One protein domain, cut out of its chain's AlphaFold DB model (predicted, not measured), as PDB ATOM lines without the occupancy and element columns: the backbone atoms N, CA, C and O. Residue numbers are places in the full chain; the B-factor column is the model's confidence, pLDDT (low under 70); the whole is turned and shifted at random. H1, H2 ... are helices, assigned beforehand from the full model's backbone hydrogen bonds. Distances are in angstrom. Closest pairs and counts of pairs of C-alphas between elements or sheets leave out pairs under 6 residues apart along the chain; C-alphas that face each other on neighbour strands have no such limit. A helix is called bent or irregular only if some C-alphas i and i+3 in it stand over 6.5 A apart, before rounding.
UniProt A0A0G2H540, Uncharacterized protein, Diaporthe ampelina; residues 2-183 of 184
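What this domain is: This is residues 2 to 183 of the 184 residues of an uncharacterized protein of Diaporthe ampelina (UniProt A0A0G2H540). Long helices lie side by side in a rod: H3 runs through the middle, between H2 and the two arms of bent H4, and H6 packs on those arms. H1 folds back on H2, and at one end residues 164 to 171 stick out where H8 folds back near H6. The printed part has 182 residues with eight named helices, H1 to H8 in order, no named strand, class all helix. It is loose, radius of gyration of the C-alphas 19.7 A, spans 65 by 32 by 26 A.

How they stand to each other: H3, residues 51 to 83, forms a hairpin with H2, residues 22 to 49, closest at the C-alphas of Phe 33 and Ala 68, 5.0 A. H1, residues 2 to 15, forms a hairpin with H2, closest at the C-alphas of Val 9 and Phe 28, 6.8 A. H4, residues 88 to 116, one helix by its hydrogen bonds, is bent: C-alphas 104 and 107 are 6.8 A apart. H3 touches arm H4a, residues 88 to 104, with residues 70 to 81 alone, in a hairpin, closest at the C-alphas of Thr 74 and Ile 98, 5.9 A. H6, residues 132 to 156, touches arm H4b, residues 107 to 116, with residues 132 to 139 alone, closest at the C-alphas of Pro 133 and Gly 116, 5.6 A. H3, H4a, H4b and H6 make a bundle, helices side by side. H8, residues 169 to 181, is close but not clearly touching H6. Every O i to N i+4 pair is within hydrogen-bond range in H1, H4a, H7 and H8, but 21 of 24 in H2, 25 of 29 in H3, 4 of 6 in H4b and 14 of 21 in H6.

Where its parts are: H3 is 48.4 A long, H2 42.9 A, H6 37.9 A. H1 begins at C-alpha 2 (132.221, 145.448, 148.462); H8 ends at C-alpha 181 (140.444, 158.550, 144.392). H5, residues 126 to 129, and H7, residues 158 to 163, are short.

The domain as a whole: The C-alphas of Gly 121 and Pro 168, farthest apart, are 67.6 A apart. The printed part has no cut and no long link. Confidence is under 70 in 46 residues, among them 161 to 183.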
ATOM      1  N   THR A   2     131.870 146.778 149.012       68.31
ATOM      2  CA  THR A   2     132.221 145.448 148.462       68.31
ATOM      3  C   THR A   2     132.122 145.316 146.932       68.31
ATOM      4  O   THR A   2     132.976 144.677 146.330       68.31
ATOM      5  N   VAL A   3     131.141 145.959 146.282       73.69
ATOM      6  CA  VAL A   3     130.980 145.938 144.807       73.69
ATOM      7  C   VAL A   3     132.119 146.657 144.072       73.69
ATOM      8  O   VAL A   3     132.529 146.242 142.996       73.69
ATOM      9  N   TRP A   4     132.662 147.735 144.634       71.56
ATOM     10  CA  TRP A   4     133.820 148.398 144.031       71.56
ATOM     11  C   TRP A   4     135.084 147.567 144.253       71.56
ATOM     12  O   TRP A   4     135.875 147.382 143.329       71.56
ATOM     13  N   ALA A   5     135.228 146.987 145.448       71.81
ATOM     14  CA  ALA A   5     136.339 146.102 145.780       71.81
ATOM     15  C   ALA A   5     136.403 144.868 144.860       71.81
ATOM     16  O   ALA A   5     137.485 144.544 144.371       71.81
ATOM     17  N   THR A   6     135.267 144.226 144.546       76.50
ATOM     18  CA  THR A   6     135.225 143.094 143.600       76.50
ATOM     19  C   THR A   6     135.737 143.494 142.220       76.50
ATOM     20  O   THR A   6     136.562 142.781 141.653       76.50
ATOM     21  N   ILE A   7     135.297 144.640 141.692       80.31
ATOM     22  CA  ILE A   7     135.694 145.125 140.362       80.31
ATOM     23  C   ILE A   7     137.202 145.401 140.314       80.31
ATOM     24  O   ILE A   7     137.878 144.957 139.384       80.31
ATOM     25  N   PHE A   8     137.754 146.089 141.316       77.12
ATOM     26  CA  PHE A   8     139.180 146.422 141.345       77.12
ATOM     27  C   PHE A   8     140.077 145.193 141.535       77.12
ATOM     28  O   PHE A   8     141.103 145.076 140.862       77.12
ATOM     29  N   VAL A   9     139.695 144.255 142.407       75.88
ATOM     30  CA  VAL A   9     140.461 143.022 142.644       75.88
ATOM     31  C   VAL A   9     140.393 142.099 141.427       75.88
ATOM     32  O   VAL A   9     141.430 141.601 140.988       75.88
ATOM     33  N   ALA A  10     139.213 141.932 140.823       76.06
ATOM     34  CA  ALA A  10     139.047 141.147 139.602       76.06
ATOM     35  C   ALA A  10     139.824 141.754 138.426       76.06
ATOM     36  O   ALA A  10     140.544 141.038 137.732       76.06
ATOM     37  N   GLY A  11     139.754 143.077 138.242       74.94
ATOM     38  CA  GLY A  11     140.528 143.782 137.221       74.94
ATOM     39  C   GLY A  11     142.037 143.599 137.404       74.94
ATOM     40  O   GLY A  11     142.760 143.362 136.439       74.94
ATOM     41  N   ARG A  12     142.520 143.627 138.649       72.38
ATOM     42  CA  ARG A  12     143.936 143.425 138.969       72.38
ATOM     43  C   ARG A  12     144.404 141.990 138.720       72.38
ATOM     44  O   ARG A  12     145.452 141.802 138.108       72.38
ATOM     45  N   LEU A  13     143.623 140.993 139.137       75.06
ATOM     46  CA  LEU A  13     143.903 139.579 138.863       75.06
ATOM     47  C   LEU A  13     143.896 139.287 137.359       75.06
ATOM     48  O   LEU A  13     144.758 138.559 136.874       75.06
ATOM     49  N   TYR A  14     142.975 139.902 136.614       76.56
ATOM     50  CA  TYR A  14     142.901 139.771 135.162       76.56
ATOM     51  C   TYR A  14     144.134 140.361 134.463       76.56
ATOM     52  O   TYR A  14     144.728 139.712 133.605       76.56
ATOM     53  N   VAL A  15     144.573 141.561 134.856       74.56
ATOM     54  CA  VAL A  15     145.750 142.220 134.259       74.56
ATOM     55  C   VAL A  15     147.054 141.488 134.607       74.56
ATOM     56  O   VAL A  15     147.913 141.322 133.740       74.56
ATOM     57  N   ASN A  16     147.201 141.003 135.843       70.62
ATOM     58  CA  ASN A  16     148.431 140.365 136.326       70.62
ATOM     59  C   ASN A  16     148.431 138.831 136.238       70.62
ATOM     60  O   ASN A  16     149.333 138.198 136.787       70.62
ATOM     61  N   TYR A  17     147.494 138.209 135.515       73.69
ATOM     62  CA  TYR A  17     147.306 136.749 135.525       73.69
ATOM     63  C   TYR A  17     148.568 135.927 135.188       73.69
ATOM     64  O   TYR A  17     148.721 134.801 135.650       73.69
ATOM     65  N   LYS A  18     149.504 136.492 134.410       65.25
ATOM     66  CA  LYS A  18     150.785 135.856 134.036       65.25
ATOM     67  C   LYS A  18     151.968 136.209 134.943       65.25
ATOM     68  O   LYS A  18     153.021 135.589 134.824       65.25
ATOM     69  N   LYS A  19     151.842 137.225 135.799       68.81
ATOM     70  CA  LYS A  19     152.909 137.733 136.678       68.81
ATOM     71  C   LYS A  19     152.312 138.175 138.012       68.81
ATOM     72  O   LYS A  19     152.334 139.358 138.340       68.81
ATOM     73  N   LEU A  20     151.780 137.214 138.763       67.75
ATOM     74  CA  LEU A  20     151.236 137.469 140.094       67.75
ATOM     75  C   LEU A  20     152.359 137.922 141.026       67.75
ATOM     76  O   LEU A  20     153.313 137.185 141.283       67.75
ATOM     77  N   VAL A  21     152.252 139.150 141.519       74.94
ATOM     78  CA  VAL A  21     153.196 139.700 142.491       74.94
ATOM     79  C   VAL A  21     152.642 139.476 143.899       74.94
ATOM     80  O   VAL A  21     151.438 139.360 144.090       74.94
ATOM     81  N   LEU A  22     153.501 139.454 144.924       70.88
ATOM     82  CA  LEU A  22     153.101 139.265 146.329       70.88
ATOM     83  C   LEU A  22     151.990 140.236 146.790       70.88
ATOM     84  O   LEU A  22     151.150 139.874 147.607       70.88
ATOM     85  N   ALA A  23     151.921 141.440 146.211       72.69
ATOM     86  CA  ALA A  23     150.833 142.383 146.476       72.69
ATOM     87  C   ALA A  23     149.464 141.923 145.937       72.69
ATOM     88  O   ALA A  23     148.446 142.320 146.487       72.69
ATOM     89  N   ASP A  24     149.420 141.102 144.888       74.62
ATOM     90  CA  ASP A  24     148.173 140.586 144.309       74.62
ATOM     91  C   ASP A  24     147.579 139.477 145.193       74.62
ATOM     92  O   ASP A  24     146.368 139.429 145.397       74.62
ATOM     93  N   TYR A  25     148.435 138.652 145.809       78.31
ATOM     94  CA  TYR A  25     148.011 137.687 146.829       78.31
ATOM     95  C   TYR A  25     147.503 138.378 148.098       78.31
ATOM     96  O   TYR A  25     146.467 137.988 148.633       78.31
ATOM     97  N   LEU A  26     148.189 139.432 148.558       78.44
ATOM     98  CA  LEU A  26     147.737 140.237 149.699       78.44
ATOM     99  C   LEU A  26     146.412 140.955 149.405       78.44
ATOM    100  O   LEU A  26     145.536 140.961 150.266       78.44
ATOM    101  N   ALA A  27     146.233 141.484 148.188       78.38
ATOM    102  CA  ALA A  27     144.974 142.081 147.739       78.38
ATOM    103  C   ALA A  27     143.818 141.078 147.794       78.38
ATOM    104  O   ALA A  27     142.745 141.393 148.304       78.38
ATOM    105  N   PHE A  28     144.041 139.866 147.282       81.00
ATOM    106  CA  PHE A  28     143.030 138.817 147.301       81.00
ATOM    107  C   PHE A  28     142.700 138.371 148.729       81.00
ATOM    108  O   PHE A  28     141.528 138.265 149.080       81.00
ATOM    109  N   ALA A  29     143.712 138.187 149.582       82.25
ATOM    110  CA  ALA A  29     143.501 137.867 150.990       82.25
ATOM    111  C   ALA A  29     142.700 138.969 151.705       82.25
ATOM    112  O   ALA A  29     141.701 138.668 152.355       82.25
ATOM    113  N   ALA A  30     143.076 140.241 151.533       81.75
ATOM    114  CA  ALA A  30     142.349 141.377 152.097       81.75
ATOM    115  C   ALA A  30     140.878 141.388 151.654       81.75
ATOM    116  O   ALA A  30     139.990 141.588 152.476       81.75
ATOM    117  N   PHE A  31     140.623 141.105 150.375       81.62
ATOM    118  CA  PHE A  31     139.275 141.023 149.824       81.62
ATOM    119  C   PHE A  31     138.437 139.906 150.462       81.62
ATOM    120  O   PHE A  31     137.285 140.136 150.819       81.62
ATOM    121  N   VAL A  32     139.008 138.715 150.662       85.56
ATOM    122  CA  VAL A  32     138.307 137.601 151.324       85.56
ATOM    123  C   VAL A  32     137.910 137.972 152.756       85.56
ATOM    124  O   VAL A  32     136.767 137.740 153.154       85.56
ATOM    125  N   PHE A  33     138.816 138.593 153.519       84.12
ATOM    126  CA  PHE A  33     138.514 139.038 154.882       84.12
ATOM    127  C   PHE A  33     137.493 140.188 154.920       84.12
ATOM    128  O   PHE A  33     136.636 140.199 155.802       84.12
ATOM    129  N   ASP A  34     137.526 141.112 153.955       84.44
ATOM    130  CA  ASP A  34     136.543 142.200 153.838       84.44
ATOM    131  C   ASP A  34     135.135 141.677 153.509       84.44
ATOM    132  O   ASP A  34     134.151 142.081 154.127       84.44
ATOM    133  N   VAL A  35     135.026 140.700 152.601       84.88
ATOM    134  CA  VAL A  35     133.752 140.021 152.308       84.88
ATOM    135  C   VAL A  35     133.237 139.276 153.539       84.88
ATOM    136  O   VAL A  35     132.047 139.362 153.845       84.88
ATOM    137  N   GLY A  36     134.116 138.586 154.272       84.50
ATOM    138  CA  GLY A  36     133.764 137.918 155.527       84.50
ATOM    139  C   GLY A  36     133.231 138.895 156.578       84.50
ATOM    140  O   GLY A  36     132.187 138.652 157.180       84.50
ATOM    141  N   TYR A  37     133.890 140.043 156.742       83.56
ATOM    142  CA  TYR A  37     133.433 141.112 157.628       83.56
ATOM    143  C   TYR A  37     132.070 141.681 157.203       83.56
ATOM    144  O   TYR A  37     131.160 141.818 158.022       83.56
ATOM    145  N   ALA A  38     131.890 141.964 155.910       84.25
ATOM    146  CA  ALA A  38     130.627 142.465 155.381       84.25
ATOM    147  C   ALA A  38     129.476 141.467 155.590       84.25
ATOM    148  O   ALA A  38     128.373 141.874 155.958       84.25
ATOM    149  N   ALA A  39     129.731 140.167 155.412       84.06
ATOM    150  CA  ALA A  39     128.753 139.114 155.670       84.06
ATOM    151  C   ALA A  39     128.336 139.075 157.150       84.06
ATOM    152  O   ALA A  39     127.141 139.064 157.447       84.06
ATOM    153  N   LEU A  40     129.297 139.149 158.078       82.06
ATOM    154  CA  LEU A  40     129.019 139.210 159.518       82.06
ATOM    155  C   LEU A  40     128.216 140.455 159.913       82.06
ATOM    156  O   LEU A  40     127.334 140.372 160.765       82.06
ATOM    157  N   MET A  41     128.463 141.593 159.264       80.19
ATOM    158  CA  MET A  41     127.702 142.830 159.476       80.19
ATOM    159  C   MET A  41     126.284 142.801 158.892       80.19
ATOM    160  O   MET A  41     125.422 143.581 159.299       80.19
ATOM    161  N   ILE A  42     126.018 141.940 157.912       81.81
ATOM    162  CA  ILE A  42     124.660 141.708 157.405       81.81
ATOM    163  C   ILE A  42     123.920 140.752 158.346       81.81
ATOM    164  O   ILE A  42     122.768 141.009 158.698       81.81
ATOM    165  N   LEU A  43     124.599 139.700 158.810       78.25
ATOM    166  CA  LEU A  43     124.073 138.745 159.788       78.25
ATOM    167  C   LEU A  43     123.694 139.438 161.104       78.25
ATOM    168  O   LEU A  43     122.594 139.220 161.609       78.25
ATOM    169  N   SER A  44     124.536 140.347 161.606       71.12
ATOM    170  CA  SER A  44     124.241 141.114 162.823       71.12
ATOM    171  C   SER A  44     122.968 141.961 162.706       71.12
ATOM    172  O   SER A  44     122.229 142.085 163.679       71.12
ATOM    173  N   ARG A  45     122.644 142.488 161.513       67.06
ATOM    174  CA  ARG A  45     121.394 143.236 161.281       67.06
ATOM    175  C   ARG A  45     120.147 142.362 161.273       67.06
ATOM    176  O   ARG A  45     119.076 142.841 161.627       67.06
ATOM    177  N   HIS A  46     120.249 141.112 160.832       60.00
ATOM    178  CA  HIS A  46     119.094 140.214 160.787       60.00
ATOM    179  C   HIS A  46     118.794 139.597 162.166       60.00
ATOM    180  O   HIS A  46     117.647 139.283 162.482       60.00
ATOM    181  N   MET A  47     119.820 139.487 163.013       56.28
ATOM    182  CA  MET A  47     119.781 138.792 164.300       56.28
ATOM    183  C   MET A  47     119.333 139.654 165.490       56.28
ATOM    184  O   MET A  47     119.332 139.163 166.611       56.28
ATOM    185  N   PHE A  48     118.829 140.882 165.293       55.69
ATOM    186  CA  PHE A  48     118.172 141.637 166.383       55.69
ATOM    187  C   PHE A  48     116.975 140.887 167.017       55.69
ATOM    188  O   PHE A  48     116.507 141.269 168.084       55.69
ATOM    189  N   ARG A  49     116.493 139.803 166.386       57.22
ATOM    190  CA  ARG A  49     115.492 138.870 166.933       57.22
ATOM    191  C   ARG A  49     116.062 137.745 167.812       57.22
ATOM    192  O   ARG A  49     115.297 137.144 168.559       57.22
ATOM    193  N   HIS A  50     117.352 137.428 167.718       64.50
ATOM    194  CA  HIS A  50     118.016 136.328 168.431       64.50
ATOM    195  C   HIS A  50     119.219 136.888 169.191       64.50
ATOM    196  O   HIS A  50     120.350 136.899 168.711       64.50
ATOM    197  N   MET A  51     118.943 137.427 170.381       64.12
ATOM    198  CA  MET A  51     119.934 138.169 171.166       64.12
ATOM    199  C   MET A  51     121.091 137.295 171.678       64.12
ATOM    200  O   MET A  51     122.170 137.824 171.933       64.12
ATOM    201  N   TRP A  52     120.886 135.979 171.766       66.12
ATOM    202  CA  TRP A  52     121.875 134.999 172.230       66.12
ATOM    203  C   TRP A  52     123.065 134.813 171.261       66.12
ATOM    204  O   TRP A  52     124.148 134.422 171.686       66.12
ATOM    205  N   ASP A  53     122.927 135.167 169.973       70.31
ATOM    206  CA  ASP A  53     124.007 135.027 168.970       70.31
ATOM    207  C   ASP A  53     124.886 136.290 168.828       70.31
ATOM    208  O   ASP A  53     125.948 136.277 168.194       70.31
ATOM    209  N   ILE A  54     124.470 137.403 169.441       74.81
ATOM    210  CA  ILE A  54     125.172 138.694 169.410       74.81
ATOM    211  C   ILE A  54     126.628 138.612 169.923       74.81
ATOM    212  O   ILE A  54     127.512 139.149 169.242       74.81
ATOM    213  N   PRO A  55     126.940 137.971 171.072       74.69
ATOM    214  CA  PRO A  55     128.311 137.932 171.593       74.69
ATOM    215  C   PRO A  55     129.280 137.183 170.664       74.69
ATOM    216  O   PRO A  55     130.401 137.649 170.447       74.69
ATOM    217  N   VAL A  56     128.836 136.089 170.036       78.88
ATOM    218  CA  VAL A  56     129.655 135.288 169.108       78.88
ATOM    219  C   VAL A  56     130.000 136.091 167.850       78.88
ATOM    220  O   VAL A  56     131.155 136.131 167.418       78.88
ATOM    221  N   ILE A  57     129.013 136.783 167.275       78.12
ATOM    222  CA  ILE A  57     129.203 137.597 166.068       78.12
ATOM    223  C   ILE A  57     130.095 138.811 166.360       78.12
ATOM    224  O   ILE A  57     130.954 139.164 165.549       78.12
ATOM    225  N   ASN A  58     129.937 139.448 167.523       78.56
ATOM    226  CA  ASN A  58     130.787 140.567 167.934       78.56
ATOM    227  C   ASN A  58     132.243 140.138 168.139       78.56
ATOM    228  O   ASN A  58     133.163 140.853 167.724       78.56
ATOM    229  N   PHE A  59     132.459 138.957 168.716       81.00
ATOM    230  CA  PHE A  59     133.785 138.369 168.842       81.00
ATOM    231  C   PHE A  59     134.416 138.094 167.467       81.00
ATOM    232  O   PHE A  59     135.525 138.559 167.191       81.00
ATOM    233  N   ALA A  60     133.683 137.440 166.560       83.12
ATOM    234  CA  ALA A  60     134.151 137.166 165.200       83.12
ATOM    235  C   ALA A  60     134.499 138.456 164.431       83.12
ATOM    236  O   ALA A  60     135.546 138.542 163.787       83.12
ATOM    237  N   ASN A  61     133.672 139.498 164.557       82.31
ATOM    238  CA  ASN A  61     133.940 140.811 163.966       82.31
ATOM    239  C   ASN A  61     135.206 141.467 164.527       82.31
ATOM    240  O   ASN A  61     135.982 142.050 163.769       82.31
ATOM    241  N   SER A  62     135.436 141.342 165.835       80.50
ATOM    242  CA  SER A  62     136.627 141.882 166.498       80.50
ATOM    243  C   SER A  62     137.917 141.192 166.041       80.50
ATOM    244  O   SER A  62     138.978 141.804 166.081       80.50
ATOM    245  N   MET A  63     137.833 139.950 165.557       83.06
ATOM    246  CA  MET A  63     138.957 139.204 164.980       83.06
ATOM    247  C   MET A  63     139.183 139.497 163.500       83.06
ATOM    248  O   MET A  63     140.319 139.695 163.072       83.06
ATOM    249  N   ILE A  64     138.114 139.543 162.708       85.06
ATOM    250  CA  ILE A  64     138.222 139.651 161.249       85.06
ATOM    251  C   ILE A  64     138.527 141.087 160.811       85.06
ATOM    252  O   ILE A  64     139.352 141.289 159.917       85.06
ATOM    253  N   ALA A  65     137.921 142.093 161.449       84.00
ATOM    254  CA  ALA A  65     138.058 143.483 161.013       84.00
ATOM    255  C   ALA A  65     139.506 144.014 161.084       84.00
ATOM    256  O   ALA A  65     139.978 144.569 160.087       84.00
ATOM    257  N   PRO A  66     140.269 143.824 162.183       84.31
ATOM    258  CA  PRO A  66     141.650 144.306 162.259       84.31
ATOM    259  C   PRO A  66     142.563 143.651 161.217       84.31
ATOM    260  O   PRO A  66     143.440 144.316 160.664       84.31
ATOM    261  N   VAL A  67     142.341 142.367 160.911       85.19
ATOM    262  CA  VAL A  67     143.106 141.619 159.899       85.19
ATOM    263  C   VAL A  67     142.808 142.142 158.501       85.19
ATOM    264  O   VAL A  67     143.743 142.416 157.747       85.19
ATOM    265  N   ALA A  68     141.528 142.337 158.172       85.81
ATOM    266  CA  ALA A  68     141.104 142.880 156.884       85.81
ATOM    267  C   ALA A  68     141.742 144.255 156.624       85.81
ATOM    268  O   ALA A  68     142.360 144.480 155.579       85.81
ATOM    269  N   ILE A  69     141.666 145.155 157.610       84.50
ATOM    270  CA  ILE A  69     142.214 146.514 157.513       84.50
ATOM    271  C   ILE A  69     143.745 146.478 157.405       84.50
ATOM    272  O   ILE A  69     144.321 147.162 156.555       84.50
ATOM    273  N   CYS A  70     144.410 145.652 158.217       85.75
ATOM    274  CA  CYS A  70     145.864 145.511 158.187       85.75
ATOM    275  C   CYS A  70     146.354 145.013 156.816       85.75
ATOM    276  O   CYS A  70     147.270 145.604 156.233       85.75
ATOM    277  N   LEU A  71     145.719 143.976 156.260       83.56
ATOM    278  CA  LEU A  71     146.061 143.435 154.942       83.56
ATOM    279  C   LEU A  71     145.782 144.438 153.818       83.56
ATOM    280  O   LEU A  71     146.600 144.574 152.906       83.56
ATOM    281  N   SER A  72     144.679 145.184 153.901       84.69
ATOM    282  CA  SER A  72     144.334 146.220 152.922       84.69
ATOM    283  C   SER A  72     145.391 147.333 152.877       84.69
ATOM    284  O   SER A  72     145.989 147.585 151.828       84.69
ATOM    285  N   LYS A  73     145.744 147.918 154.032       84.38
ATOM    286  CA  LYS A  73     146.791 148.957 154.122       84.38
ATOM    287  C   LYS A  73     148.158 148.438 153.665       84.38
ATOM    288  O   LYS A  73     148.866 149.111 152.913       84.38
ATOM    289  N   THR A  74     148.506 147.207 154.042       84.75
ATOM    290  CA  THR A  74     149.750 146.553 153.600       84.75
ATOM    291  C   THR A  74     149.772 146.347 152.084       84.75
ATOM    292  O   THR A  74     150.810 146.533 151.454       84.75
ATOM    293  N   THR A  75     148.630 146.035 151.467       83.25
ATOM    294  CA  THR A  75     148.507 145.885 150.009       83.25
ATOM    295  C   THR A  75     148.771 147.203 149.282       83.25
ATOM    296  O   THR A  75     149.500 147.220 148.286       83.25
ATOM    297  N   ILE A  76     148.231 148.316 149.790       84.25
ATOM    298  CA  ILE A  76     148.462 149.655 149.226       84.25
ATOM    299  C   ILE A  76     149.952 150.015 149.316       84.25
ATOM    300  O   ILE A  76     150.564 150.403 148.319       84.25
ATOM    301  N   LEU A  77     150.567 149.808 150.482       84.19
ATOM    302  CA  LEU A  77     151.999 150.033 150.698       84.19
ATOM    303  C   LEU A  77     152.872 149.142 149.797       84.19
ATOM    304  O   LEU A  77     153.831 149.622 149.189       84.19
ATOM    305  N   ALA A  78     152.515 147.869 149.632       82.06
ATOM    306  CA  ALA A  78     153.202 146.948 148.730       82.06
ATOM    307  C   ALA A  78     153.056 147.357 147.252       82.06
ATOM    308  O   ALA A  78     153.985 147.185 146.462       82.06
ATOM    309  N   MET A  79     151.920 147.941 146.863       77.44
ATOM    310  CA  MET A  79     151.726 148.493 145.521       77.44
ATOM    311  C   MET A  79     152.598 149.737 145.299       77.44
ATOM    312  O   MET A  79     153.287 149.833 144.282       77.44
ATOM    313  N   LEU A  80     152.652 150.647 146.277       76.31
ATOM    314  CA  LEU A  80     153.557 151.800 146.253       76.31
ATOM    315  C   LEU A  80     155.027 151.361 146.166       76.31
ATOM    316  O   LEU A  80     155.814 151.975 145.442       76.31
ATOM    317  N   TYR A  81     155.391 150.257 146.824       79.81
ATOM    318  CA  TYR A  81     156.740 149.689 146.760       79.81
ATOM    319  C   TYR A  81     157.122 149.264 145.346       79.81
ATOM    320  O   TYR A  81     158.247 149.507 144.906       79.81
ATOM    321  N   GLN A  82     156.191 148.655 144.612       76.19
ATOM    322  CA  GLN A  82     156.429 148.241 143.230       76.19
ATOM    323  C   GLN A  82     156.618 149.442 142.306       76.19
ATOM    324  O   GLN A  82     157.553 149.448 141.506       76.19
ATOM    325  N   ILE A  83     155.779 150.472 142.453       74.94
ATOM    326  CA  ILE A  83     155.841 151.688 141.629       74.94
ATOM    327  C   ILE A  83     157.163 152.433 141.861       74.94
ATOM    328  O   ILE A  83     157.802 152.884 140.913       74.94
ATOM    329  N   PHE A  84     157.607 152.543 143.116       74.19
ATOM    330  CA  PHE A  84     158.767 153.356 143.491       74.19
ATOM    331  C   PHE A  84     160.032 152.554 143.828       74.19
ATOM    332  O   PHE A  84     160.945 153.087 144.464       74.19
ATOM    333  N   ARG A  85     160.132 151.303 143.353       67.75
ATOM    334  CA  ARG A  85     161.217 150.345 143.660       67.75
ATOM    335  C   ARG A  85     162.639 150.910 143.504       67.75
ATOM    336  O   ARG A  85     163.564 150.458 144.177       67.75
ATOM    337  N   ILE A  86     162.820 151.897 142.627       70.06
ATOM    338  CA  ILE A  86     164.120 152.477 142.269       70.06
ATOM    339  C   ILE A  86     164.753 153.257 143.440       70.06
ATOM    340  O   ILE A  86     165.967 153.190 143.634       70.06
ATOM    341  N   ARG A  87     163.970 153.948 144.283       75.00
ATOM    342  CA  ARG A  87     164.516 154.823 145.343       75.00
ATOM    343  C   ARG A  87     164.682 154.113 146.683       75.00
ATOM    344  O   ARG A  87     163.780 153.423 147.138       75.00
ATOM    345  N   LYS A  88     165.832 154.295 147.341       79.12
ATOM    346  CA  LYS A  88     166.130 153.684 148.654       79.12
ATOM    347  C   LYS A  88     165.317 154.312 149.792       79.12
ATOM    348  O   LYS A  88     164.730 153.576 150.572       79.12
ATOM    349  N   GLU A  89     165.206 155.638 149.826       79.94
ATOM    350  CA  GLU A  89     164.443 156.372 150.854       79.94
ATOM    351  C   GLU A  89     162.973 155.944 150.893       79.94
ATOM    352  O   GLU A  89     162.427 155.639 151.949       79.94
ATOM    353  N   MET A  90     162.361 155.808 149.715       79.19
ATOM    354  CA  MET A  90     160.971 155.378 149.590       79.19
ATOM    355  C   MET A  90     160.759 153.947 150.093       79.19
ATOM    356  O   MET A  90     159.734 153.646 150.692       79.19
ATOM    357  N   ARG A  91     161.739 153.058 149.893       82.00
ATOM    358  CA  ARG A  91     161.666 151.689 150.419       82.00
ATOM    359  C   ARG A  91     161.673 151.676 151.942       82.00
ATOM    360  O   ARG A  91     160.894 150.934 152.527       82.00
ATOM    361  N   ILE A  92     162.514 152.501 152.565       85.38
ATOM    362  CA  ILE A  92     162.581 152.622 154.026       85.38
ATOM    363  C   ILE A  92     161.257 153.175 154.565       85.38
ATOM    364  O   ILE A  92     160.687 152.582 155.473       85.38
ATOM    365  N   ALA A  93     160.721 154.238 153.955       86.31
ATOM    366  CA  ALA A  93     159.429 154.806 154.338       86.31
ATOM    367  C   ALA A  93     158.296 153.765 154.260       86.31
ATOM    368  O   ALA A  93     157.536 153.579 155.205       86.31
ATOM    369  N   ILE A  94     158.229 152.993 153.174       86.44
ATOM    370  CA  ILE A  94     157.207 151.951 153.026       86.44
ATOM    371  C   ILE A  94     157.347 150.861 154.093       86.44
ATOM    372  O   ILE A  94     156.343 150.456 154.675       86.44
ATOM    373  N   TRP A  95     158.568 150.409 154.386       86.81
ATOM    374  CA  TRP A  95     158.800 149.429 155.448       86.81
ATOM    375  C   TRP A  95     158.405 149.960 156.827       86.81
ATOM    376  O   TRP A  95     157.774 149.229 157.586       86.81
ATOM    377  N   ILE A  96     158.696 151.230 157.126       90.25
ATOM    378  CA  ILE A  96     158.234 151.891 158.355       90.25
ATOM    379  C   ILE A  96     156.702 151.878 158.420       90.25
ATOM    380  O   ILE A  96     156.146 151.504 159.448       90.25
ATOM    381  N   GLY A  97     156.021 152.205 157.318       87.75
ATOM    382  CA  GLY A  97     154.560 152.149 157.234       87.75
ATOM    383  C   GLY A  97     153.992 150.748 157.477       87.75
ATOM    384  O   GLY A  97     153.011 150.604 158.201       87.75
ATOM    385  N   ILE A  98     154.623 149.704 156.926       88.12
ATOM    386  CA  ILE A  98     154.205 148.306 157.129       88.12
ATOM    387  C   ILE A  98     154.395 147.896 158.593       88.12
ATOM    388  O   ILE A  98     153.486 147.320 159.186       88.12
ATOM    389  N   ILE A  99     155.546 148.217 159.191       90.88
ATOM    390  CA  ILE A  99     155.836 147.895 160.595       90.88
ATOM    391  C   ILE A  99     154.862 148.625 161.521       90.88
ATOM    392  O   ILE A  99     154.287 148.002 162.409       90.88
ATOM    393  N   ALA A 100     154.627 149.919 161.289       89.94
ATOM    394  CA  ALA A 100     153.673 150.705 162.062       89.94
ATOM    395  C   ALA A 100     152.247 150.147 161.940       89.94
ATOM    396  O   ALA A 100     151.545 150.027 162.939       89.94
ATOM    397  N   ASN A 101     151.837 149.734 160.737       89.69
ATOM    398  CA  ASN A 101     150.552 149.081 160.514       89.69
ATOM    399  C   ASN A 101     150.437 147.780 161.326       89.69
ATOM    400  O   ASN A 101     149.495 147.614 162.094       89.69
ATOM    401  N   ILE A 102     151.428 146.889 161.249       87.94
ATOM    402  CA  ILE A 102     151.428 145.654 162.046       87.94
ATOM    403  C   ILE A 102     151.353 145.981 163.542       87.94
ATOM    404  O   ILE A 102     150.533 145.403 164.243       87.94
ATOM    405  N   LEU A 103     152.136 146.945 164.027       89.19
ATOM    406  CA  LEU A 103     152.171 147.302 165.445       89.19
ATOM    407  C   LEU A 103     150.834 147.857 165.965       89.19
ATOM    408  O   LEU A 103     150.491 147.627 167.120       89.19
ATOM    409  N   VAL A 104     150.066 148.554 165.125       87.38
ATOM    410  CA  VAL A 104     148.752 149.104 165.497       87.38
ATOM    411  C   VAL A 104     147.667 148.022 165.534       87.38
ATOM    412  O   VAL A 104     146.827 148.033 166.431       87.38
ATOM    413  N   TYR A 105     147.666 147.077 164.586       85.25
ATOM    414  CA  TYR A 105     146.587 146.083 164.460       85.25
ATOM    415  C   TYR A 105     146.883 144.741 165.154       85.25
ATOM    416  O   TYR A 105     145.950 144.055 165.568       85.25
ATOM    417  N   PHE A 106     148.154 144.359 165.323       85.56
ATOM    418  CA  PHE A 106     148.548 143.078 165.924       85.56
ATOM    419  C   PHE A 106     148.149 142.926 167.402       85.56
ATOM    420  O   PHE A 106     147.647 141.859 167.755       85.56
ATOM    421  N   PRO A 107     148.267 143.948 168.277       85.62
ATOM    422  CA  PRO A 107     147.820 143.827 169.665       85.62
ATOM    423  C   PRO A 107     146.333 143.478 169.786       85.62
ATOM    424  O   PRO A 107     145.947 142.744 170.692       85.62
ATOM    425  N   ASN A 108     145.501 143.939 168.846       82.94
ATOM    426  CA  ASN A 108     144.070 143.643 168.846       82.94
ATOM    427  C   ASN A 108     143.808 142.131 168.682       82.94
ATOM    428  O   ASN A 108     142.962 141.578 169.377       82.94
ATOM    429  N   LEU A 109     144.623 141.426 167.885       82.44
ATOM    430  CA  LEU A 109     144.527 139.968 167.733       82.44
ATOM    431  C   LEU A 109     144.776 139.193 169.029       82.44
ATOM    432  O   LEU A 109     144.248 138.100 169.191       82.44
ATOM    433  N   ILE A 110     145.575 139.748 169.941       84.94
ATOM    434  CA  ILE A 110     145.887 139.115 171.227       84.94
ATOM    435  C   ILE A 110     144.860 139.523 172.283       84.94
ATOM    436  O   ILE A 110     144.395 138.689 173.054       84.94
ATOM    437  N   ILE A 111     144.492 140.802 172.333       81.75
ATOM    438  CA  ILE A 111     143.659 141.331 173.415       81.75
ATOM    439  C   ILE A 111     142.186 140.943 173.232       81.75
ATOM    440  O   ILE A 111     141.521 140.596 174.209       81.75
ATOM    441  N   ALA A 112     141.664 140.947 172.004       79.69
ATOM    442  CA  ALA A 112     140.256 140.635 171.776       79.69
ATOM    443  C   ALA A 112     139.838 139.185 172.129       79.69
ATOM    444  O   ALA A 112     138.746 139.046 172.672       79.69
ATOM    445  N   PRO A 113     140.643 138.108 171.977       80.38
ATOM    446  CA  PRO A 113     140.297 136.802 172.556       80.38
ATOM    447  C   PRO A 113     140.421 136.759 174.079       80.38
ATOM    448  O   PRO A 113     139.662 136.045 174.723       80.38
ATOM    449  N   ILE A 114     141.313 137.540 174.691       80.81
ATOM    450  CA  ILE A 114     141.459 137.562 176.157       80.81
ATOM    451  C   ILE A 114     140.247 138.233 176.833       80.81
ATOM    452  O   ILE A 114     139.814 137.815 177.915       80.81
ATOM    453  N   LEU A 115     139.715 139.288 176.212       76.50
ATOM    454  CA  LEU A 115     138.605 140.076 176.756       76.50
ATOM    455  C   LEU A 115     137.230 139.635 176.241       76.50
ATOM    456  O   LEU A 115     136.257 139.744 176.982       76.50
ATOM    457  N   GLY A 116     137.155 139.145 175.001       73.19
ATOM    458  CA  GLY A 116     135.907 138.851 174.297       73.19
ATOM    459  C   GLY A 116     135.549 137.367 174.166       73.19
ATOM    460  O   GLY A 116     134.479 137.078 173.638       73.19
ATOM    461  N   ALA A 117     136.399 136.436 174.620       79.06
ATOM    462  CA  ALA A 117     136.069 135.008 174.656       79.06
ATOM    463  C   ALA A 117     135.624 134.561 176.065       79.06
ATOM    464  O   ALA A 117     136.183 135.040 177.064       79.06
ATOM    465  N   PRO A 118     134.656 133.630 176.163       77.88
ATOM    466  CA  PRO A 118     134.228 133.086 177.446       77.88
ATOM    467  C   PRO A 118     135.354 132.245 178.057       77.88
ATOM    468  O   PRO A 118     136.031 131.484 177.359       77.88
ATOM    469  N   ARG A 119     135.593 132.390 179.365       79.12
ATOM    470  CA  ARG A 119     136.555 131.543 180.084       79.12
ATOM    471  C   ARG A 119     135.958 130.172 180.386       79.12
ATOM    472  O   ARG A 119     134.767 129.933 180.223       79.12
ATOM    473  N   ILE A 120     136.809 129.263 180.855       72.69
ATOM    474  CA  ILE A 120     136.401 127.932 181.312       72.69
ATOM    475  C   ILE A 120     135.332 128.101 182.404       72.69
ATOM    476  O   ILE A 120     135.636 128.604 183.484       72.69
ATOM    477  N   GLY A 121     134.096 127.699 182.099       73.81
ATOM    478  CA  GLY A 121     132.937 127.812 182.990       73.81
ATOM    479  C   GLY A 121     131.997 128.996 182.722       73.81
ATOM    480  O   GLY A 121     130.935 129.032 183.328       73.81
ATOM    481  N   GLU A 122     132.341 129.923 181.819       77.38
ATOM    482  CA  GLU A 122     131.457 131.013 181.371       77.38
ATOM    483  C   GLU A 122     130.739 130.622 180.069       77.38
ATOM    484  O   GLU A 122     131.301 129.947 179.201       77.38
ATOM    485  N   THR A 123     129.497 131.074 179.906       81.12
ATOM    486  CA  THR A 123     128.748 130.983 178.647       81.12
ATOM    487  C   THR A 123     128.888 132.271 177.830       81.12
ATOM    488  O   THR A 123     129.328 133.308 178.328       81.12
ATOM    489  N   TRP A 124     128.521 132.230 176.546       74.50
ATOM    490  CA  TRP A 124     128.526 133.430 175.699       74.50
ATOM    491  C   TRP A 124     127.534 134.499 176.182       74.50
ATOM    492  O   TRP A 124     127.794 135.686 175.990       74.50
ATOM    493  N   ASP A 125     126.454 134.099 176.860       72.50
ATOM    494  CA  ASP A 125     125.469 135.015 177.443       72.50
ATOM    495  C   ASP A 125     126.036 135.782 178.649       72.50
ATOM    496  O   ASP A 125     125.750 136.969 178.821       72.50
ATOM    497  N   ASP A 126     126.932 135.161 179.426       72.56
ATOM    498  CA  ASP A 126     127.591 135.815 180.564       72.56
ATOM    499  C   ASP A 126     128.463 137.002 180.122       72.56
ATOM    500  O   ASP A 126     128.669 137.954 180.877       72.56
ATOM    501  N   LEU A 127     128.940 137.006 178.872       71.94
ATOM    502  CA  LEU A 127     129.700 138.124 178.299       71.94
ATOM    503  C   LEU A 127     128.835 139.362 178.042       71.94
ATOM    504  O   LEU A 127     129.371 140.465 178.010       71.94
ATOM    505  N   VAL A 128     127.519 139.212 177.869       67.00
ATOM    506  CA  VAL A 128     126.604 140.352 177.685       67.00
ATOM    507  C   VAL A 128     126.411 141.110 179.002       67.00
ATOM    508  O   VAL A 128     126.242 142.329 178.999       67.00
ATOM    509  N   VAL A 129     126.464 140.391 180.126       67.12
ATOM    510  CA  VAL A 129     126.287 140.940 181.478       67.12
ATOM    511  C   VAL A 129     127.617 141.422 182.066       67.12
ATOM    512  O   VAL A 129     127.664 142.428 182.777       67.12
ATOM    513  N   ASN A 130     128.718 140.742 181.746       68.44
ATOM    514  CA  ASN A 130     130.052 141.120 182.193       68.44
ATOM    515  C   ASN A 130     130.536 142.415 181.519       68.44
ATOM    516  O   ASN A 130     130.412 142.602 180.316       68.44
ATOM    517  N   GLN A 131     131.196 143.300 182.273       65.06
ATOM    518  CA  GLN A 131     131.766 144.551 181.736       65.06
ATOM    519  C   GLN A 131     133.055 144.349 180.911       65.06
ATOM    520  O   GLN A 131     133.566 145.293 180.316       65.06
ATOM    521  N   ARG A 132     133.574 143.120 180.812       67.19
ATOM    522  CA  ARG A 132     134.850 142.812 180.137       67.19
ATOM    523  C   ARG A 132     134.865 143.179 178.640       67.19
ATOM    524  O   ARG A 132     135.858 143.754 178.196       67.19
ATOM    525  N   PRO A 133     133.789 142.971 177.855       65.31
ATOM    526  CA  PRO A 133     133.728 143.468 176.479       65.31
ATOM    527  C   PRO A 133     133.593 144.995 176.403       65.31
ATOM    528  O   PRO A 133     133.920 145.590 175.378       65.31
ATOM    529  N   ALA A 134     133.141 145.663 177.472       62.50
ATOM    530  CA  ALA A 134     133.127 147.124 177.529       62.50
ATOM    531  C   ALA A 134     134.547 147.696 177.660       62.50
ATOM    532  O   ALA A 134     134.815 148.754 177.088       62.50
ATOM    533  N   ASP A 135     135.474 146.969 178.292       67.62
ATOM    534  CA  ASP A 135     136.892 147.344 178.343       67.62
ATOM    535  C   ASP A 135     137.570 147.282 176.961       67.62
ATOM    536  O   ASP A 135     138.553 147.976 176.697       67.62
ATOM    537  N   GLN A 136     136.989 146.545 176.010       66.25
ATOM    538  CA  GLN A 136     137.443 146.540 174.619       66.25
ATOM    539  C   GLN A 136     137.265 147.910 173.934       66.25
ATOM    540  O   GLN A 136     137.963 148.212 172.964       66.25
ATOM    541  N   LYS A 137     136.387 148.787 174.450       69.56
ATOM    542  CA  LYS A 137     136.201 150.150 173.917       69.56
ATOM    543  C   LYS A 137     137.479 150.983 173.995       69.56
ATOM    544  O   LYS A 137     137.740 151.767 173.086       69.56
ATOM    545  N   TRP A 138     138.299 150.778 175.029       70.56
ATOM    546  CA  TRP A 138     139.573 151.482 175.190       70.56
ATOM    547  C   TRP A 138     140.519 151.214 174.020       70.56
ATOM    548  O   TRP A 138     141.167 152.134 173.528       70.56
ATOM    549  N   ILE A 139     140.531 149.982 173.504       74.38
ATOM    550  CA  ILE A 139     141.333 149.602 172.334       74.38
ATOM    551  C   ILE A 139     140.904 150.419 171.115       74.38
ATOM    552  O   ILE A 139     141.755 150.968 170.421       74.38
ATOM    553  N   GLY A 140     139.593 150.561 170.895       72.69
ATOM    554  CA  GLY A 140     139.051 151.381 169.810       72.69
ATOM    555  C   GLY A 140     139.468 152.851 169.912       72.69
ATOM    556  O   GLY A 140     139.842 153.451 168.902       72.69
ATOM    557  N   THR A 141     139.484 153.409 171.126       80.69
ATOM    558  CA  THR A 141     139.902 154.797 171.381       80.69
ATOM    559  C   THR A 141     141.359 155.048 171.000       80.69
ATOM    560  O   THR A 141     141.653 156.080 170.402       80.69
ATOM    561  N   TYR A 142     142.273 154.120 171.298       82.62
ATOM    562  CA  TYR A 142     143.673 154.259 170.886       82.62
ATOM    563  C   TYR A 142     143.866 153.938 169.404       82.62
ATOM    564  O   TYR A 142     144.596 154.636 168.707       82.62
ATOM    565  N   GLN A 143     143.195 152.908 168.894       83.06
ATOM    566  CA  GLN A 143     143.377 152.441 167.524       83.06
ATOM    567  C   GLN A 143     142.873 153.450 166.483       83.06
ATOM    568  O   GLN A 143     143.502 153.598 165.437       83.06
ATOM    569  N   GLY A 144     141.782 154.171 166.765       84.38
ATOM    570  CA  GLY A 144     141.182 155.140 165.842       84.38
ATOM    571  C   GLY A 144     142.157 156.228 165.362       84.38
ATOM    572  O   GLY A 144     142.398 156.326 164.157       84.38
ATOM    573  N   PRO A 145     142.775 157.014 166.264       88.75
ATOM    574  CA  PRO A 145     143.752 158.037 165.893       88.75
ATOM    575  C   PRO A 145     144.938 157.481 165.099       88.75
ATOM    576  O   PRO A 145     145.318 158.060 164.083       88.75
ATOM    577  N   PHE A 146     145.499 156.336 165.506       88.12
ATOM    578  CA  PHE A 146     146.610 155.713 164.781       88.12
ATOM    579  C   PHE A 146     146.200 155.210 163.395       88.12
ATOM    580  O   PHE A 146     146.985 155.314 162.450       88.12
ATOM    581  N   ALA A 147     144.974 154.705 163.241       86.50
ATOM    582  CA  ALA A 147     144.447 154.300 161.946       86.50
ATOM    583  C   ALA A 147     144.376 155.490 160.978       86.50
ATOM    584  O   ALA A 147     144.871 155.365 159.856       86.50
ATOM    585  N   VAL A 148     143.860 156.636 161.440       88.50
ATOM    586  CA  VAL A 148     143.782 157.882 160.658       88.50
ATOM    587  C   VAL A 148     145.174 158.426 160.337       88.50
ATOM    588  O   VAL A 148     145.441 158.798 159.196       88.50
ATOM    589  N   LEU A 149     146.094 158.431 161.308       89.88
ATOM    590  CA  LEU A 149     147.482 158.848 161.081       89.88
ATOM    591  C   LEU A 149     148.164 157.995 160.006       89.88
ATOM    592  O   LEU A 149     148.870 158.534 159.155       89.88
ATOM    593  N   LEU A 150     147.929 156.680 160.006       87.50
ATOM    594  CA  LEU A 150     148.429 155.787 158.962       87.50
ATOM    595  C   LEU A 150     147.816 156.088 157.589       87.50
ATOM    596  O   LEU A 150     148.529 156.010 156.592       87.50
ATOM    597  N   ASP A 151     146.537 156.459 157.513       87.62
ATOM    598  CA  ASP A 151     145.907 156.844 156.240       87.62
ATOM    599  C   ASP A 151     146.510 158.131 155.678       87.62
ATOM    600  O   ASP A 151     146.892 158.181 154.506       87.62
ATOM    601  N   VAL A 152     146.702 159.141 156.530       87.69
ATOM    602  CA  VAL A 152     147.397 160.379 156.149       87.69
ATOM    603  C   VAL A 152     148.835 160.079 155.723       87.69
ATOM    604  O   VAL A 152     149.302 160.610 154.716       87.69
ATOM    605  N   TYR A 153     149.535 159.192 156.435       87.69
ATOM    606  CA  TYR A 153     150.890 158.777 156.082       87.69
ATOM    607  C   TYR A 153     150.951 158.140 154.688       87.69
ATOM    608  O   TYR A 153     151.760 158.561 153.861       87.69
ATOM    609  N   ILE A 154     150.075 157.170 154.400       85.25
ATOM    610  CA  ILE A 154     149.990 156.497 153.094       85.25
ATOM    611  C   ILE A 154     149.671 157.506 151.983       85.25
ATOM    612  O   ILE A 154     150.256 157.428 150.901       85.25
ATOM    613  N   PHE A 155     148.793 158.473 152.255       82.94
ATOM    614  CA  PHE A 155     148.429 159.524 151.307       82.94
ATOM    615  C   PHE A 155     149.585 160.482 151.006       82.94
ATOM    616  O   PHE A 155     149.787 160.861 149.851       82.94
ATOM    617  N   VAL A 156     150.365 160.865 152.021       83.25
ATOM    618  CA  VAL A 156     151.474 161.813 151.853       83.25
ATOM    619  C   VAL A 156     152.706 161.156 151.230       83.25
ATOM    620  O   VAL A 156     153.460 161.815 150.512       83.25
ATOM    621  N   LEU A 157     152.890 159.851 151.442       82.94
ATOM    622  CA  LEU A 157     154.021 159.062 150.956       82.94
ATOM    623  C   LEU A 157     154.390 159.294 149.466       82.94
ATOM    624  O   LEU A 157     155.572 159.494 149.175       82.94
ATOM    625  N   PRO A 158     153.454 159.309 148.493       74.06
ATOM    626  CA  PRO A 158     153.782 159.556 147.090       74.06
ATOM    627  C   PRO A 158     154.212 161.000 146.767       74.06
ATOM    628  O   PRO A 158     154.832 161.202 145.721       74.06
ATOM    629  N   PHE A 159     153.942 162.019 147.596       75.62
ATOM    630  CA  PHE A 159     154.206 163.419 147.211       75.62
ATOM    631  C   PHE A 159     155.684 163.815 147.170       75.62
ATOM    632  O   PHE A 159     156.101 164.362 146.142       75.62
ATOM    633  N   PRO A 160     156.511 163.523 148.194       71.75
ATOM    634  CA  PRO A 160     157.955 163.768 148.116       71.75
ATOM    635  C   PRO A 160     158.579 163.004 146.945       71.75
ATOM    636  O   PRO A 160     159.442 163.501 146.218       71.75
ATOM    637  N   ALA A 161     158.046 161.805 146.712       67.56
ATOM    638  CA  ALA A 161     158.388 160.936 145.612       67.56
ATOM    639  C   ALA A 161     158.056 161.540 144.228       67.56
ATOM    640  O   ALA A 161     158.798 161.326 143.268       67.56
ATOM    641  N   LEU A 162     156.962 162.281 144.090       67.62
ATOM    642  CA  LEU A 162     156.589 162.933 142.834       67.62
ATOM    643  C   LEU A 162     157.344 164.246 142.611       67.62
ATOM    644  O   LEU A 162     157.604 164.597 141.464       67.62
ATOM    645  N   ASN A 163     157.719 164.960 143.677       63.75
ATOM    646  CA  ASN A 163     158.391 166.256 143.561       63.75
ATOM    647  C   ASN A 163     159.828 166.155 143.023       63.75
ATOM    648  O   ASN A 163     160.333 167.095 142.425       63.75
ATOM    649  N   THR A 164     160.469 165.002 143.208       63.66
ATOM    650  CA  THR A 164     161.821 164.714 142.703       63.66
ATOM    651  C   THR A 164     161.840 164.185 141.267       63.66
ATOM    652  O   THR A 164     162.913 164.060 140.682       63.66
ATOM    653  N   LEU A 165     160.683 163.869 140.672       61.16
ATOM    654  CA  LEU A 165     160.613 163.426 139.282       61.16
ATOM    655  C   LEU A 165     160.288 164.622 138.382       61.16
ATOM    656  O   LEU A 165     159.219 165.215 138.511       61.16
ATOM    657  N   HIS A 166     161.187 164.950 137.449       60.31
ATOM    658  CA  HIS A 166     160.990 165.971 136.410       60.31
ATOM    659  C   HIS A 166     159.875 165.555 135.425       60.31
ATOM    660  O   HIS A 166     160.129 165.206 134.276       60.31
ATOM    661  N   MET A 167     158.623 165.529 135.882       59.53
ATOM    662  CA  MET A 167     157.447 165.255 135.059       59.53
ATOM    663  C   MET A 167     156.677 166.549 134.757       59.53
ATOM    664  O   MET A 167     156.531 167.396 135.639       59.53
ATOM    665  N   PRO A 168     156.090 166.684 133.553       61.12
ATOM    666  CA  PRO A 168     155.232 167.816 133.224       61.12
ATOM    667  C   PRO A 168     153.983 167.848 134.121       61.12
ATOM    668  O   PRO A 168     153.335 166.821 134.350       61.12
ATOM    669  N   SER A 169     153.604 169.044 134.581       59.53
ATOM    670  CA  SER A 169     152.582 169.295 135.615       59.53
ATOM    671  C   SER A 169     151.218 168.644 135.338       59.53
ATOM    672  O   SER A 169     150.514 168.252 136.266       59.53
ATOM    673  N   LYS A 170     150.865 168.433 134.062       58.69
ATOM    674  CA  LYS A 170     149.626 167.749 133.648       58.69
ATOM    675  C   LYS A 170     149.606 166.254 134.003       58.69
ATOM    676  O   LYS A 170     148.550 165.724 134.331       58.69
ATOM    677  N   LYS A 171     150.753 165.562 133.953       62.22
ATOM    678  CA  LYS A 171     150.863 164.153 134.385       62.22
ATOM    679  C   LYS A 171     150.879 164.055 135.910       62.22
ATOM    680  O   LYS A 171     150.225 163.175 136.459       62.22
ATOM    681  N   ARG A 172     151.531 165.014 136.580       65.62
ATOM    682  CA  ARG A 172     151.517 165.157 138.043       65.62
ATOM    683  C   ARG A 172     150.080 165.275 138.563       65.62
ATOM    684  O   ARG A 172     149.695 164.475 139.403       65.62
ATOM    685  N   LEU A 173     149.260 166.160 137.990       62.59
ATOM    686  CA  LEU A 173     147.862 166.338 138.411       62.59
ATOM    687  C   LEU A 173     147.008 165.064 138.252       62.59
ATOM    688  O   LEU A 173     146.211 164.755 139.129       62.59
ATOM    689  N   LYS A 174     147.206 164.276 137.185       63.97
ATOM    690  CA  LYS A 174     146.495 162.994 137.007       63.97
ATOM    691  C   LYS A 174     146.860 161.964 138.079       63.97
ATOM    692  O   LYS A 174     145.985 161.242 138.538       63.97
ATOM    693  N   LEU A 175     148.126 161.922 138.497       64.81
ATOM    694  CA  LEU A 175     148.560 161.098 139.628       64.81
ATOM    695  C   LEU A 175     147.962 161.595 140.950       64.81
ATOM    696  O   LEU A 175     147.512 160.773 141.737       64.81
ATOM    697  N   PHE A 176     147.886 162.913 141.169       63.03
ATOM    698  CA  PHE A 176     147.196 163.489 142.334       63.03
ATOM    699  C   PHE A 176     145.721 163.077 142.392       63.03
ATOM    700  O   PHE A 176     145.250 162.670 143.447       63.03
ATOM    701  N   ILE A 177     145.011 163.135 141.261       62.22
ATOM    702  CA  ILE A 177     143.606 162.716 141.178       62.22
ATOM    703  C   ILE A 177     143.478 161.209 141.435       62.22
ATOM    704  O   ILE A 177     142.619 160.808 142.208       62.22
ATOM    705  N   LEU A 178     144.366 160.383 140.868       67.19
ATOM    706  CA  LEU A 178     144.357 158.931 141.075       67.19
ATOM    707  C   LEU A 178     144.629 158.535 142.541       67.19
ATOM    708  O   LEU A 178     143.978 157.641 143.076       67.19
ATOM    709  N   PHE A 179     145.570 159.204 143.210       63.69
ATOM    710  CA  PHE A 179     145.824 158.978 144.637       63.69
ATOM    711  C   PHE A 179     144.706 159.541 145.520       63.69
ATOM    712  O   PHE A 179     144.368 158.925 146.523       63.69
ATOM    713  N   GLY A 180     144.083 160.655 145.125       59.25
ATOM    714  CA  GLY A 180     142.889 161.186 145.782       59.25
ATOM    715  C   GLY A 180     141.687 160.244 145.677       59.25
ATOM    716  O   GLY A 180     140.969 160.070 146.653       59.25
ATOM    717  N   THR A 181     141.505 159.561 144.541       59.38
ATOM    718  CA  THR A 181     140.444 158.550 144.392       59.38
ATOM    719  C   THR A 181     140.655 157.305 145.248       59.38
ATOM    720  O   THR A 181     139.687 156.613 145.512       59.38
ATOM    721  N   ALA A 182     141.877 157.023 145.711       54.09
ATOM    722  CA  ALA A 182     142.130 155.918 146.642       54.09
ATOM    723  C   ALA A 182     141.704 156.233 148.094       54.09
ATOM    724  O   ALA A 182     141.781 155.353 148.946       54.09
ATOM    725  N   LEU A 183     141.304 157.480 148.374       47.25
ATOM    726  CA  LEU A 183     140.839 157.954 149.682       47.25
ATOM    727  C   LEU A 183     139.298 157.926 149.810       47.25
ATOM    728  O   LEU A 183     138.781 158.098 150.912       47.25
TER     729      LEU A 183